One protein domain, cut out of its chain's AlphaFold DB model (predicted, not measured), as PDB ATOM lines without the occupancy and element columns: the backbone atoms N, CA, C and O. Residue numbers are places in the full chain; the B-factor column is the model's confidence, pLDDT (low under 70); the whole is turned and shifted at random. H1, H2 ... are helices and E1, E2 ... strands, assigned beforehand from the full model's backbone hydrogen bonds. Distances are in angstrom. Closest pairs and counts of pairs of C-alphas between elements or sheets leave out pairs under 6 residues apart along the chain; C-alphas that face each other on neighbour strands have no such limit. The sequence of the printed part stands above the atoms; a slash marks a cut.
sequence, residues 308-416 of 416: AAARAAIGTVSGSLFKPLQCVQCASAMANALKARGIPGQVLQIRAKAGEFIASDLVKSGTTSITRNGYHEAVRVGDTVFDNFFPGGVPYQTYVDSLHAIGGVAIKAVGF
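This is residues 308 to 416 of the 416 residues of the protein "INTEIN_C_TER domain-containing protein" of Sorangium cellulosum (UniProt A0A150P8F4). A twisted, curled sheet of four strands makes the core, with H2 lengthwise over E2 on one face and the short helix H3 on the other; H1 packs on H2. The 109 printed residues hold three named helices and four named strands in the order H1 H2 E1 E2 E3 H3 E4. The sheet, E3 E2 E1 E4, is antiparallel, and the class is mixed. The whole is compact, with a radius of gyration of the C-alphas of 12.9 A and spans of 38 by 26 by 21 A.

H1, residues 308 to 318, touches H2, residues 327 to 339, at a steep tilt of 48 degrees, opposite ways; their closest C-alphas, of Ile 314 and Met 334, are 5.6 A apart. E1, residues 346 to 360, E2, residues 375 to 381, and E3, residues 384 to 386, form a meander, each strand the antiparallel neighbour of the one before, with N 348 and O 378 at 2.8 A and N 386 and O 379 at 2.8 A. H2 is on the sheet over E2, at a height of 8.5 A; the closest C-alphas, of Cys 327 and Glu 377, are 5.2 A apart. H3, residues 396 to 401, is on the opposite face from H2; its closest C-alphas to E3, Tyr 396 and Val 385, are 5.5 A apart. With H1 and H2 on one face and H3 on the other, the domain has three layers. E4, residues 403 to 415, is an edge strand antiparallel to E1, with N 351 and O 410 at 2.8 A. Every O i to N i+4 pair is within hydrogen-bond range in H2 and H3, and 6 of 7 in H1.

H1 begins at C-alpha 308, (-20.996, 14.687, 21.418). H2 spans 17.9 A, E1 20.0 A, E2 20.1 A and E4 21.2 A, ending at C-alpha 415, (-39.926, 13.295, 18.883).

The C-alphas farthest apart, of Arg 341 and Gly 407, are 37.9 A apart. The printed part has no cut. The link from E1 to E2, residues 361 to 374, is long. Mean pLDDT of the printed part is 80.4; 18 residues are under 70, among them 316 to 322 and 364 to 368.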
ATOM      1  N   ALA A 308     -21.955  14.723  20.318       62.28
ATOM      2  CA  ALA A 308     -20.996  14.687  21.418       62.28
ATOM      3  C   ALA A 308     -21.694  14.899  22.773       62.28
ATOM      4  O   ALA A 308     -21.461  14.140  23.722       62.28
ATOM      5  N   ALA A 309     -22.607  15.871  22.857       63.38
ATOM      6  CA  ALA A 309     -23.416  16.109  24.049       63.38
ATOM      7  C   ALA A 309     -24.352  14.928  24.359       63.38
ATOM      8  O   ALA A 309     -24.526  14.581  25.530       63.38
ATOM      9  N   ALA A 310     -24.907  14.268  23.340       70.25
ATOM     10  CA  ALA A 310     -25.733  13.075  23.487       70.25
ATOM     11  C   ALA A 310     -24.908  11.890  23.975       70.25
ATOM     12  O   ALA A 310     -25.309  11.256  24.946       70.25
ATOM     13  N   ARG A 311     -23.725  11.638  23.402       76.94
ATOM     14  CA  ARG A 311     -22.794  10.607  23.897       76.94
ATOM     15  C   ARG A 311     -22.407  10.853  25.352       76.94
ATOM     16  O   ARG A 311     -22.436   9.921  26.151       76.94
ATOM     17  N   ALA A 312     -22.120  12.100  25.730       76.12
ATOM     18  CA  ALA A 312     -21.831  12.457  27.118       76.12
ATOM     19  C   ALA A 312     -23.053  12.251  28.034       76.12
ATOM     20  O   ALA A 312     -22.937  11.650  29.104       76.12
ATOM     21  N   ALA A 313     -24.238  12.705  27.616       77.06
ATOM     22  CA  ALA A 313     -25.478  12.558  28.373       77.06
ATOM     23  C   ALA A 313     -25.860  11.086  28.558       77.06
ATOM     24  O   ALA A 313     -26.127  10.659  29.680       77.06
ATOM     25  N   ILE A 314     -25.831  10.304  27.482       79.81
ATOM     26  CA  ILE A 314     -26.159   8.878  27.456       79.81
ATOM     27  C   ILE A 314     -25.097   8.076  28.203       79.81
ATOM     28  O   ILE A 314     -25.459   7.194  28.977       79.81
ATOM     29  N   GLY A 315     -23.815   8.436  28.105       72.31
ATOM     30  CA  GLY A 315     -22.730   7.828  28.880       72.31
ATOM     31  C   GLY A 315     -22.969   7.865  30.395       72.31
ATOM     32  O   GLY A 315     -22.652   6.894  31.080       72.31
ATOM     33  N   THR A 316     -23.630   8.911  30.919       67.94
ATOM     34  CA  THR A 316     -24.006   8.978  32.351       67.94
ATOM     35  C   THR A 316     -25.096   7.985  32.772       67.94
ATOM     36  O   THR A 316     -25.270   7.746  33.965       67.94
ATOM     37  N   VAL A 317     -25.824   7.404  31.816       67.94
ATOM     38  CA  VAL A 317     -26.974   6.509  32.044       67.94
ATOM     39  C   VAL A 317     -26.719   5.097  31.514       67.94
ATOM     40  O   VAL A 317     -27.373   4.149  31.936       67.94
ATOM     41  N   SER A 318     -25.785   4.954  30.572       58.81
ATOM     42  CA  SER A 318     -25.664   3.775  29.718       58.81
ATOM     43  C   SER A 318     -24.437   2.906  29.994       58.81
ATOM     44  O   SER A 318     -24.318   1.834  29.402       58.81
ATOM     45  N   GLY A 319     -23.540   3.305  30.903       50.41
ATOM     46  CA  GLY A 319     -22.470   2.423  31.372       50.41
ATOM     47  C   GLY A 319     -23.057   1.183  32.056       50.41
ATOM     48  O   GLY A 319     -23.615   1.308  33.136       50.41
ATOM     49  N   SER A 320     -22.987   0.016  31.399       51.94
ATOM     50  CA  SER A 320     -23.318  -1.342  31.896       51.94
ATOM     51  C   SER A 320     -24.692  -1.595  32.559       51.94
ATOM     52  O   SER A 320     -24.934  -2.698  33.051       51.94
ATOM     53  N   LEU A 321     -25.617  -0.628  32.554       56.38
ATOM     54  CA  LEU A 321     -26.847  -0.682  33.360       56.38
ATOM     55  C   LEU A 321     -28.019  -1.463  32.739       56.38
ATOM     56  O   LEU A 321     -28.894  -1.906  33.483       56.38
ATOM     57  N   PHE A 322     -28.051  -1.669  31.418       68.00
ATOM     58  CA  PHE A 322     -29.176  -2.330  30.743       68.00
ATOM     59  C   PHE A 322     -28.739  -3.627  30.060       68.00
ATOM     60  O   PHE A 322     -27.852  -3.638  29.211       68.00
ATOM     61  N   LYS A 323     -29.372  -4.738  30.443       72.44
ATOM     62  CA  LYS A 323     -29.155  -6.063  29.849       72.44
ATOM     63  C   LYS A 323     -29.913  -6.190  28.517       72.44
ATOM     64  O   LYS A 323     -30.830  -5.403  28.258       72.44
ATOM     65  N   PRO A 324     -29.595  -7.206  27.687       67.19
ATOM     66  CA  PRO A 324     -30.440  -7.575  26.553       67.19
ATOM     67  C   PRO A 324     -31.925  -7.645  26.948       67.19
ATOM     68  O   PRO A 324     -32.250  -8.132  28.033       67.19
ATOM     69  N   LEU A 325     -32.814  -7.181  26.057       69.50
ATOM     70  CA  LEU A 325     -34.282  -7.118  26.223       69.50
ATOM     71  C   LEU A 325     -34.822  -6.022  27.160       69.50
ATOM     72  O   LEU A 325     -36.020  -5.990  27.432       69.50
ATOM     73  N   GLN A 326     -33.981  -5.095  27.624       83.00
ATOM     74  CA  GLN A 326     -34.414  -3.919  28.397       83.00
ATOM     75  C   GLN A 326     -34.478  -2.632  27.554       83.00
ATOM     76  O   GLN A 326     -34.330  -1.533  28.087       83.00
ATOM     77  N   CYS A 327     -34.706  -2.752  26.245       84.31
ATOM     78  CA  CYS A 327     -34.646  -1.641  25.291       84.31
ATOM     79  C   CYS A 327     -35.589  -0.476  25.631       84.31
ATOM     80  O   CYS A 327     -35.149   0.664  25.646       84.31
ATOM     81  N   VAL A 328     -36.835  -0.744  26.041       86.12
ATOM     82  CA  VAL A 328     -37.808   0.301  26.432       86.12
ATOM     83  C   VAL A 328     -37.338   1.104  27.651       86.12
ATOM     84  O   VAL A 328     -37.433   2.331  27.694       86.12
ATOM     85  N   GLN A 329     -36.804   0.413  28.662       85.38
ATOM     86  CA  GLN A 329     -36.282   1.058  29.872       85.38
ATOM     87  C   GLN A 329     -35.031   1.880  29.551       85.38
ATOM     88  O   GLN A 329     -34.885   2.996  30.047       85.38
ATOM     89  N   CYS A 330     -34.171   1.338  28.690       86.19
ATOM     90  CA  CYS A 330     -32.967   1.995  28.209       86.19
ATOM     91  C   CYS A 330     -33.302   3.271  27.422       86.19
ATOM     92  O   CYS A 330     -32.846   4.352  27.790       86.19
ATOM     93  N   ALA A 331     -34.192   3.173  26.430       88.31
ATOM     94  CA  ALA A 331     -34.634   4.298  25.616       88.31
ATOM     95  C   ALA A 331     -35.313   5.384  26.461       88.31
ATOM     96  O   ALA A 331     -35.003   6.564  26.320       88.31
ATOM     97  N   SER A 332     -36.165   4.994  27.416       88.19
ATOM     98  CA  SER A 332     -36.786   5.933  28.360       88.19
ATOM     99  C   SER A 332     -35.750   6.664  29.219       88.19
ATOM    100  O   SER A 332     -35.855   7.873  29.435       88.19
ATOM    101  N   ALA A 333     -34.735   5.952  29.717       85.75
ATOM    102  CA  ALA A 333     -33.685   6.535  30.548       85.75
ATOM    103  C   ALA A 333     -32.786   7.493  29.747       85.75
ATOM    104  O   ALA A 333     -32.506   8.601  30.210       85.75
ATOM    105  N   MET A 334     -32.402   7.104  28.527       88.50
ATOM    106  CA  MET A 334     -31.659   7.946  27.586       88.50
ATOM    107  C   MET A 334     -32.452   9.206  27.220       88.50
ATOM    108  O   MET A 334     -31.954  10.314  27.405       88.50
ATOM    109  N   ALA A 335     -33.712   9.061  26.794       86.94
ATOM    110  CA  ALA A 335     -34.571  10.185  26.425       86.94
ATOM    111  C   ALA A 335     -34.759  11.174  27.588       86.94
ATOM    112  O   ALA A 335     -34.669  12.383  27.397       86.94
ATOM    113  N   ASN A 336     -34.949  10.685  28.818       86.75
ATOM    114  CA  ASN A 336     -35.051  11.555  29.994       86.75
ATOM    115  C   ASN A 336     -33.745  12.310  30.285       86.75
ATOM    116  O   ASN A 336     -33.785  13.489  30.639       86.75
ATOM    117  N   ALA A 337     -32.589  11.664  30.125       83.00
ATOM    118  CA  ALA A 337     -31.295  12.306  30.341       83.00
ATOM    119  C   ALA A 337     -30.956  13.360  29.281       83.00
ATOM    120  O   ALA A 337     -30.302  14.355  29.614       83.00
ATOM    121  N   LEU A 338     -31.420  13.156  28.046       82.62
ATOM    122  CA  LEU A 338     -31.324  14.121  26.953       82.62
ATOM    123  C   LEU A 338     -32.264  15.312  27.189       82.62
ATOM    124  O   LEU A 338     -31.803  16.453  27.198       82.62
ATOM    125  N   LYS A 339     -33.538  15.062  27.529       81.69
ATOM    126  CA  LYS A 339     -34.511  16.109  27.903       81.69
ATOM    127  C   LYS A 339     -34.028  16.988  29.048       81.69
ATOM    128  O   LYS A 339     -34.146  18.207  28.979       81.69
ATOM    129  N   ALA A 340     -33.454  16.385  30.091       77.38
ATOM    130  CA  ALA A 340     -32.923  17.117  31.242       77.38
ATOM    131  C   ALA A 340     -31.784  18.085  30.874       77.38
ATOM    132  O   ALA A 340     -31.493  19.002  31.638       77.38
ATOM    133  N   ARG A 341     -31.143  17.879  29.718       77.12
ATOM    134  CA  ARG A 341     -30.068  18.717  29.170       77.12
ATOM    135  C   ARG A 341     -30.518  19.553  27.969       77.12
ATOM    136  O   ARG A 341     -29.682  20.191  27.344       77.12
ATOM    137  N   GLY A 342     -31.813  19.549  27.642       72.62
ATOM    138  CA  GLY A 342     -32.358  20.281  26.498       72.62
ATOM    139  C   GLY A 342     -31.902  19.746  25.138       72.62
ATOM    140  O   GLY A 342     -31.925  20.494  24.168       72.62
ATOM    141  N   ILE A 343     -31.473  18.481  25.061       70.06
ATOM    142  CA  ILE A 343     -31.044  17.852  23.808       70.06
ATOM    143  C   ILE A 343     -32.279  17.229  23.133       70.06
ATOM    144  O   ILE A 343     -32.821  16.260  23.679       70.06
ATOM    145  N   PRO A 344     -32.749  17.765  21.990       68.12
ATOM    146  CA  PRO A 344     -33.859  17.185  21.245       68.12
ATOM    147  C   PRO A 344     -33.465  15.835  20.641       68.12
ATOM    148  O   PRO A 344     -32.326  15.628  20.220       68.12
ATOM    149  N   GLY A 345     -34.422  14.918  20.562       78.12
ATOM    150  CA  GLY A 345     -34.206  13.605  19.966       78.12
ATOM    151  C   GLY A 345     -35.512  12.896  19.641       78.12
ATOM    152  O   GLY A 345     -36.607  13.446  19.788       78.12
ATOM    153  N   GLN A 346     -35.394  11.661  19.169       85.38
ATOM    154  CA  GLN A 346     -36.525  10.813  18.818       85.38
ATOM    155  C   GLN A 346     -36.381   9.447  19.480       85.38
ATOM    156  O   GLN A 346     -35.306   8.854  19.465       85.38
ATOM    157  N   VAL A 347     -37.473   8.912  20.021       91.56
ATOM    158  CA  VAL A 347     -37.559   7.481  20.329       91.56
ATOM    159  C   VAL A 347     -37.991   6.760  19.058       91.56
ATOM    160  O   VAL A 347     -39.053   7.046  18.502       91.56
ATOM    161  N   LEU A 348     -37.164   5.834  18.588       91.19
ATOM    162  CA  LEU A 348     -37.470   4.935  17.487       91.19
ATOM    163  C   LEU A 348     -38.212   3.721  18.040       91.19
ATOM    164  O   LEU A 348     -37.634   2.911  18.758       91.19
ATOM    165  N   GLN A 349     -39.486   3.588  17.689       93.69
ATOM    166  CA  GLN A 349     -40.300   2.411  17.973       93.69
ATOM    167  C   GLN A 349     -40.193   1.453  16.788       93.69
ATOM    168  O   GLN A 349     -40.721   1.730  15.708       93.69
ATOM    169  N   ILE A 350     -39.488   0.344  16.984       94.31
ATOM    170  CA  ILE A 350     -39.136  -0.609  15.933       94.31
ATOM    171  C   ILE A 350     -39.962  -1.870  16.141       94.31
ATOM    172  O   ILE A 350     -39.947  -2.468  17.218       94.31
ATOM    173  N   ARG A 351     -40.692  -2.286  15.106       93.25
ATOM    174  CA  ARG A 351     -41.566  -3.456  15.164       93.25
ATOM    175  C   ARG A 351     -41.336  -4.389  13.984       93.25
ATOM    176  O   ARG A 351     -41.318  -3.943  12.840       93.25
ATOM    177  N   ALA A 352     -41.214  -5.684  14.253       90.81
ATOM    178  CA  ALA A 352     -41.223  -6.706  13.215       90.81
ATOM    179  C   ALA A 352     -42.584  -6.701  12.496       90.81
ATOM    180  O   ALA A 352     -43.635  -6.649  13.141       90.81
ATOM    181  N   LYS A 353     -42.580  -6.752  11.158       88.88
ATOM    182  CA  LYS A 353     -43.818  -6.848  10.366       88.88
ATOM    183  C   LYS A 353     -44.486  -8.216  10.517       88.88
ATOM    184  O   LYS A 353     -45.711  -8.298  10.458       88.88
ATOM    185  N   ALA A 354     -43.700  -9.264  10.756       81.62
ATOM    186  CA  ALA A 354     -44.170 -10.585  11.144       81.62
ATOM    187  C   ALA A 354     -43.172 -11.267  12.099       81.62
ATOM    188  O   ALA A 354     -41.963 -11.053  12.018       81.62
ATOM    189  N   GLY A 355     -43.682 -12.123  12.986       81.19
ATOM    190  CA  GLY A 355     -42.872 -12.849  13.969       81.19
ATOM    191  C   GLY A 355     -42.452 -12.015  15.186       81.19
ATOM    192  O   GLY A 355     -42.863 -10.870  15.363       81.19
ATOM    193  N   GLU A 356     -41.647 -12.629  16.054       83.94
ATOM    194  CA  GLU A 356     -41.280 -12.092  17.376       83.94
ATOM    195  C   GLU A 356     -39.789 -11.716  17.493       83.94
ATOM    196  O   GLU A 356     -39.308 -11.283  18.549       83.94
ATOM    197  N   PHE A 357     -39.040 -11.860  16.403       85.00
ATOM    198  CA  PHE A 357     -37.590 -11.722  16.399       85.00
ATOM    199  C   PHE A 357     -37.151 -10.620  15.442       85.00
ATOM    200  O   PHE A 357     -37.631 -10.532  14.310       85.00
ATOM    201  N   ILE A 358     -36.229  -9.797  15.928       86.50
ATOM    202  CA  ILE A 358     -35.475  -8.816  15.161       86.50
ATOM    203  C   ILE A 358     -34.010  -9.146  15.436       86.50
ATOM    204  O   ILE A 358     -33.623  -9.239  16.597       86.50
ATOM    205  N   ALA A 359     -33.205  -9.348  14.403       87.25
ATOM    206  CA  ALA A 359     -31.761  -9.536  14.502       87.25
ATOM    207  C   ALA A 359     -31.031  -8.277  14.017       87.25
ATOM    208  O   ALA A 359     -31.610  -7.481  13.282       87.25
ATOM    209  N   SER A 360     -29.780  -8.095  14.441       87.06
ATOM    210  CA  SER A 360     -28.907  -7.037  13.932       87.06
ATOM    211  C   SER A 360     -27.524  -7.595  13.629       87.06
ATOM    212  O   SER A 360     -26.914  -8.207  14.508       87.06
ATOM    213  N   ASP A 361     -27.007  -7.330  12.429       85.56
ATOM    214  CA  ASP A 361     -25.652  -7.743  12.016       85.56
ATOM    215  C   ASP A 361     -24.543  -7.080  12.850       85.56
ATOM    216  O   ASP A 361     -23.405  -7.551  12.904       85.56
ATOM    217  N   LEU A 362     -24.869  -5.985  13.542       82.31
ATOM    218  CA  LEU A 362     -23.934  -5.244  14.385       82.31
ATOM    219  C   LEU A 362     -23.710  -5.918  15.749       82.31
ATOM    220  O   LEU A 362     -22.718  -5.636  16.430       82.31
ATOM    221  N   VAL A 363     -24.604  -6.819  16.173       80.56
ATOM    222  CA  VAL A 363     -24.495  -7.519  17.458       80.56
ATOM    223  C   VAL A 363     -23.597  -8.746  17.290       80.56
ATOM    224  O   VAL A 363     -24.030  -9.813  16.879       80.56
ATOM    225  N   LYS A 364     -22.317  -8.603  17.653       61.34
ATOM    226  CA  LYS A 364     -21.286  -9.654  17.498       61.34
ATOM    227  C   LYS A 364     -21.372 -10.820  18.500       61.34
ATOM    228  O   LYS A 364     -20.564 -11.742  18.420       61.34
ATOM    229  N   SER A 365     -22.275 -10.781  19.479       53.28
ATOM    230  CA  SER A 365     -22.398 -11.842  20.491       53.28
ATOM    231  C   SER A 365     -23.433 -12.880  20.063       53.28
ATOM    232  O   SER A 365     -24.340 -12.542  19.314       53.28
ATOM    233  N   GLY A 366     -23.326 -14.126  20.547       52.69
ATOM    234  CA  GLY A 366     -24.193 -15.280  20.225       52.69
ATOM    235  C   GLY A 366     -25.682 -15.157  20.602       52.69
ATOM    236  O   GLY A 366     -26.320 -16.142  20.966       52.69
ATOM    237  N   THR A 367     -26.236 -13.951  20.544       57.66
ATOM    238  CA  THR A 367     -27.646 -13.627  20.685       57.66
ATOM    239  C   THR A 367     -28.269 -13.643  19.290       57.66
ATOM    240  O   THR A 367     -27.961 -12.798  18.460       57.66
ATOM    241  N   THR A 368     -29.163 -14.592  19.018       62.62
ATOM    242  CA  THR A 368     -29.818 -14.739  17.704       62.62
ATOM    243  C   THR A 368     -30.853 -13.650  17.397       62.62
ATOM    244  O   THR A 368     -31.331 -13.566  16.271       62.62
ATOM    245  N   SER A 369     -31.231 -12.831  18.384       79.81
ATOM    246  CA  SER A 369     -32.238 -11.778  18.243       79.81
ATOM    247  C   SER A 369     -32.091 -10.708  19.329       79.81
ATOM    248  O   SER A 369     -31.902 -11.030  20.505       79.81
ATOM    249  N   ILE A 370     -32.245  -9.436  18.958       84.12
ATOM    250  CA  ILE A 370     -32.303  -8.293  19.878       84.12
ATOM    251  C   ILE A 370     -33.666  -8.174  20.585       84.12
ATOM    252  O   ILE A 370     -33.761  -7.514  21.620       84.12
ATOM    253  N   THR A 371     -34.702  -8.873  20.095       83.38
ATOM    254  CA  THR A 371     -36.051  -8.925  20.699       83.38
ATOM    255  C   THR A 371     -36.532 -10.349  20.987       83.38
ATOM    256  O   THR A 371     -36.013 -11.323  20.447       83.38
ATOM    257  N   ARG A 372     -37.589 -10.484  21.801       81.38
ATOM    258  CA  ARG A 372     -38.360 -11.741  21.958       81.38
ATOM    259  C   ARG A 372     -39.856 -11.606  21.663       81.38
ATOM    260  O   ARG A 372     -40.583 -12.577  21.788       81.38
ATOM    261  N   ASN A 373     -40.320 -10.401  21.355       83.06
ATOM    262  CA  ASN A 373     -41.727 -10.055  21.136       83.06
ATOM    263  C   ASN A 373     -41.919  -9.187  19.875       83.06
ATOM    264  O   ASN A 373     -42.959  -8.558  19.700       83.06
ATOM    265  N   GLY A 374     -40.883  -9.096  19.039       85.50
ATOM    266  CA  GLY A 374     -40.867  -8.324  17.801       85.50
ATOM    267  C   GLY A 374     -40.897  -6.813  18.011       85.50
ATOM    268  O   GLY A 374     -41.286  -6.108  17.085       85.50
ATOM    269  N   TYR A 375     -40.544  -6.311  19.201       90.38
ATOM    270  CA  TYR A 375     -40.557  -4.885  19.522       90.38
ATOM    271  C   TYR A 375     -39.247  -4.431  20.170       90.38
ATOM    272  O   TYR A 375     -38.788  -5.039  21.138       90.38
ATOM    273  N   HIS A 376     -38.671  -3.345  19.655       92.88
ATOM    274  CA  HIS A 376     -37.451  -2.722  20.165       92.88
ATOM    275  C   HIS A 376     -37.600  -1.204  20.223       92.88
ATOM    276  O   HIS A 376     -38.281  -0.615  19.383       92.88
ATOM    277  N   GLU A 377     -36.948  -0.570  21.195       93.88
ATOM    278  CA  GLU A 377     -36.840   0.887  21.257       93.88
ATOM    279  C   GLU A 377     -35.379   1.322  21.278       93.88
ATOM    280  O   GLU A 377     -34.565   0.772  22.020       93.88
ATOM    281  N   ALA A 378     -35.082   2.342  20.481       93.00
ATOM    282  CA  ALA A 378     -33.793   3.016  20.430       93.00
ATOM    283  C   ALA A 378     -34.006   4.534  20.491       93.00
ATOM    284  O   ALA A 378     -35.114   5.026  20.263       93.00
ATOM    285  N   VAL A 379     -32.960   5.293  20.797       92.94
ATOM    286  CA  VAL A 379     -32.989   6.758  20.815       92.94
ATOM    287  C   VAL A 379     -32.107   7.289  19.704       92.94
ATOM    288  O   VAL A 379     -30.933   6.950  19.635       92.94
ATOM    289  N   ARG A 380     -32.663   8.144  18.853       87.19
ATOM    290  CA  ARG A 380     -31.931   8.861  17.811       87.19
ATOM    291  C   ARG A 380     -31.712  10.308  18.238       87.19
ATOM    292  O   ARG A 380     -32.670  10.994  18.602       87.19
ATOM    293  N   VAL A 381     -30.471  10.772  18.145       81.44
ATOM    294  CA  VAL A 381     -30.095  12.189  18.217       81.44
ATOM    295  C   VAL A 381     -29.262  12.480  16.978       81.44
ATOM    296  O   VAL A 381     -28.317  11.748  16.718       81.44
ATOM    297  N   GLY A 382     -29.648  13.486  16.189       74.62
ATOM    298  CA  GLY A 382     -29.001  13.741  14.899       74.62
ATOM    299  C   GLY A 382     -29.031  12.500  14.001       74.62
ATOM    300  O   GLY A 382     -30.098  11.916  13.774       74.62
ATOM    301  N   ASP A 383     -27.856  12.077  13.538       71.69
ATOM    302  CA  ASP A 383     -27.681  10.824  12.799       71.69
ATOM    303  C   ASP A 383     -27.263   9.644  13.691       71.69
ATOM    304  O   ASP A 383     -27.236   8.504  13.251       71.69
ATOM    305  N   THR A 384     -27.002   9.856  14.978       80.19
ATOM    306  CA  THR A 384     -26.573   8.769  15.860       80.19
ATOM    307  C   THR A 384     -27.765   8.099  16.559       80.19
ATOM    308  O   THR A 384     -28.596   8.741  17.206       80.19
ATOM    309  N   VAL A 385     -27.832   6.771  16.480       87.88
ATOM    310  CA  VAL A 385     -28.779   5.909  17.199       87.88
ATOM    311  C   VAL A 385     -28.091   5.221  18.366       87.88
ATOM    312  O   VAL A 385     -27.046   4.598  18.211       87.88
ATOM    313  N   PHE A 386     -28.725   5.287  19.529       90.69
ATOM    314  CA  PHE A 386     -28.290   4.690  20.779       90.69
ATOM    315  C   PHE A 386     -29.331   3.684  21.259       90.69
ATOM    316  O   PHE A 386     -30.532   3.965  21.257       90.69
ATOM    317  N   ASP A 387     -28.884   2.529  21.731       90.44
ATOM    318  CA  ASP A 387     -29.746   1.571  22.417       90.44
ATOM    319  C   ASP A 387     -28.963   0.775  23.474       90.44
ATOM    320  O   ASP A 387     -27.806   1.067  23.786       90.44
ATOM    321  N   ASN A 388     -29.604  -0.238  24.056       85.94
ATOM    322  CA  ASN A 388     -28.992  -1.069  25.089       85.94
ATOM    323  C   ASN A 388     -27.849  -1.970  24.576       85.94
ATOM    324  O   ASN A 388     -27.131  -2.536  25.398       85.94
ATOM    325  N   PHE A 389     -27.695  -2.147  23.261       83.75
ATOM    326  CA  PHE A 389     -26.594  -2.891  22.642       83.75
ATOM    327  C   PHE A 389     -25.466  -1.958  22.188       83.75
ATOM    328  O   PHE A 389     -24.294  -2.319  22.294       83.75
ATOM    329  N   PHE A 390     -25.811  -0.747  21.753       85.00
ATOM    330  CA  PHE A 390     -24.895   0.252  21.221       85.00
ATOM    331  C   PHE A 390     -24.966   1.555  22.027       85.00
ATOM    332  O   PHE A 390     -25.405   2.595  21.528       85.00
ATOM    333  N   PRO A 391     -24.486   1.541  23.282       80.44
ATOM    334  CA  PRO A 391     -24.522   2.715  24.151       80.44
ATOM    335  C   PRO A 391     -23.601   3.849  23.667       80.44
ATOM    336  O   PRO A 391     -23.797   5.002  24.042       80.44
ATOM    337  N   GLY A 392     -22.595   3.525  22.844       77.06
ATOM    338  CA  GLY A 392     -21.688   4.490  22.209       77.06
ATOM    339  C   GLY A 392     -22.252   5.145  20.944       77.06
ATOM    340  O   GLY A 392     -21.652   6.095  20.444       77.06
ATOM    341  N   GLY A 393     -23.406   4.674  20.467       84.94
ATOM    342  CA  GLY A 393     -24.048   5.170  19.261       84.94
ATOM    343  C   GLY A 393     -23.584   4.474  17.978       84.94
ATOM    344  O   GLY A 393     -22.446   4.015  17.877       84.94
ATOM    345  N   VAL A 394     -24.480   4.406  16.997       78.69
ATOM    346  CA  VAL A 394     -24.253   3.911  15.629       78.69
ATOM    347  C   VAL A 394     -24.942   4.871  14.654       78.69
ATOM    348  O   VAL A 394     -26.039   5.323  14.980       78.69
ATOM    349  N   PRO A 395     -24.370   5.173  13.475       80.62
ATOM    350  CA  PRO A 395     -25.063   5.951  12.442       80.62
ATOM    351  C   PRO A 395     -26.436   5.361  12.091       80.62
ATOM    352  O   PRO A 395     -26.593   4.139  12.036       80.62
ATOM    353  N   TYR A 396     -27.441   6.206  11.861       80.56
ATOM    354  CA  TYR A 396     -28.845   5.803  11.748       80.56
ATOM    355  C   TYR A 396     -29.053   4.836  10.595       80.56
ATOM    356  O   TYR A 396     -29.683   3.796  10.786       80.56
ATOM    357  N   GLN A 397     -28.483   5.141   9.430       78.00
ATOM    358  CA  GLN A 397     -28.631   4.296   8.253       78.00
ATOM    359  C   GLN A 397     -27.980   2.923   8.476       78.00
ATOM    360  O   GLN A 397     -28.639   1.899   8.323       78.00
ATOM    361  N   THR A 398     -26.751   2.895   9.001       77.38
ATOM    362  CA  THR A 398     -26.057   1.660   9.405       77.38
ATOM    363  C   THR A 398     -26.858   0.850  10.424       77.38
ATOM    364  O   THR A 398     -26.926  -0.377  10.340       77.38
ATOM    365  N   TYR A 399     -27.482   1.519  11.397       86.25
ATOM    366  CA  TYR A 399     -28.324   0.866  12.391       86.25
ATOM    367  C   TYR A 399     -29.554   0.233  11.735       86.25
ATOM    368  O   TYR A 399     -29.803  -0.948  11.957       86.25
ATOM    369  N   VAL A 400     -30.291   0.981  10.906       84.62
ATOM    370  CA  VAL A 400     -31.508   0.512  10.222       84.62
ATOM    371  C   VAL A 400     -31.213  -0.631   9.253       84.62
ATOM    372  O   VAL A 400     -31.918  -1.640   9.300       84.62
ATOM    373  N   ASP A 401     -30.167  -0.513   8.438       85.81
ATOM    374  CA  ASP A 401     -29.788  -1.525   7.443       85.81
ATOM    375  C   ASP A 401     -29.317  -2.829   8.084       85.81
ATOM    376  O   ASP A 401     -29.442  -3.901   7.493       85.81
ATOM    377  N   SER A 402     -28.833  -2.761   9.327       87.19
ATOM    378  CA  SER A 402     -28.474  -3.959  10.077       87.19
ATOM    379  C   SER A 402     -29.679  -4.776  10.549       87.19
ATOM    380  O   SER A 402     -29.480  -5.923  10.944       87.19
ATOM    381  N   LEU A 403     -30.896  -4.209  10.585       90.81
ATOM    382  CA  LEU A 403     -32.057  -4.830  11.229       90.81
ATOM    383  C   LEU A 403     -32.783  -5.819  10.312       90.81
ATOM    384  O   LEU A 403     -33.383  -5.448   9.304       90.81
ATOM    385  N   HIS A 404     -32.880  -7.065  10.768       88.69
ATOM    386  CA  HIS A 404     -33.529  -8.155  10.039       88.69
ATOM    387  C   HIS A 404     -34.716  -8.724  10.811       88.69
ATOM    388  O   HIS A 404     -34.602  -9.074  11.983       88.69
ATOM    389  N   ALA A 405     -35.864  -8.864  10.151       90.06
ATOM    390  CA  ALA A 405     -37.055  -9.520  10.694       90.06
ATOM    391  C   ALA A 405     -37.871 -10.168   9.566       90.06
ATOM    392  O   ALA A 405     -37.748  -9.782   8.400       90.06
ATOM    393  N   ILE A 406     -38.746 -11.124   9.894       83.44
ATOM    394  CA  ILE A 406     -39.631 -11.739   8.895       83.44
ATOM    395  C   ILE A 406     -40.568 -10.658   8.336       83.44
ATOM    396  O   ILE A 406     -41.310 -10.005   9.069       83.44
ATOM    397  N   GLY A 407     -40.513 -10.449   7.019       84.50
ATOM    398  CA  GLY A 407     -41.262  -9.386   6.342       84.50
ATOM    399  C   GLY A 407     -40.687  -7.976   6.526       84.50
ATOM    400  O   GLY A 407     -41.289  -7.025   6.030       84.50
ATOM    401  N   GLY A 408     -39.538  -7.835   7.196       88.25
ATOM    402  CA  GLY A 408     -38.859  -6.570   7.486       88.25
ATOM    403  C   GLY A 408     -39.329  -5.894   8.777       88.25
ATOM    404  O   GLY A 408     -40.204  -6.387   9.495       88.25
ATOM    405  N   VAL A 409     -38.752  -4.730   9.063       91.06
ATOM    406  CA  VAL A 409     -39.102  -3.899  10.222       91.06
ATOM    407  C   VAL A 409     -39.941  -2.687   9.810       91.06
ATOM    408  O   VAL A 409     -39.877  -2.201   8.680       91.06
ATOM    409  N   ALA A 410     -40.775  -2.214  10.729       89.75
ATOM    410  CA  ALA A 410     -41.457  -0.931  10.661       89.75
ATOM    411  C   ALA A 410     -40.905  -0.041  11.776       89.75
ATOM    412  O   ALA A 410     -40.885  -0.451  12.937       89.75
ATOM    413  N   ILE A 411     -40.460   1.164  11.426       90.88
ATOM    414  CA  ILE A 411     -39.852   2.108  12.365       90.88
ATOM    415  C   ILE A 411     -40.738   3.344  12.442       90.88
ATOM    416  O   ILE A 411     -41.040   3.967  11.424       90.88
ATOM    417  N   LYS A 412     -41.153   3.706  13.654       89.44
ATOM    418  CA  LYS A 412     -41.871   4.949  13.936       89.44
ATOM    419  C   LYS A 412     -41.023   5.819  14.855       89.44
ATOM    420  O   LYS A 412     -40.742   5.426  15.981       89.44
ATOM    421  N   ALA A 413     -40.653   7.008  14.393       83.19
ATOM    422  CA  ALA A 413     -39.939   7.985  15.205       83.19
ATOM    423  C   ALA A 413     -40.923   8.873  15.983       83.19
ATOM    424  O   ALA A 413     -41.861   9.427  15.408       83.19
ATOM    425  N   VAL A 414     -40.712   9.012  17.292       84.88
ATOM    426  CA  VAL A 414     -41.504   9.875  18.179       84.88
ATOM    427  C   VAL A 414     -40.578  10.915  18.801       84.88
ATOM    428  O   VAL A 414     -39.743  10.576  19.637       84.88
ATOM    429  N   GLY A 415     -40.710  12.170  18.365       71.75
ATOM    430  CA  GLY A 415     -39.926  13.295  18.883       71.75
ATOM    431  C   GLY A 415     -40.254  13.616  20.338       71.75
ATOM    432  O   GLY A 415     -41.372  13.354  20.797       71.75
ATOM    433  N   PHE A 416     -39.279  14.162  21.063       67.75
ATOM    434  CA  PHE A 416     -39.409  14.412  22.492       67.75
ATOM    435  C   PHE A 416     -38.701  15.664  22.992       67.75
ATOM    436  O   PHE A 416     -37.779  16.150  22.300       67.75
TER     437      PHE A 416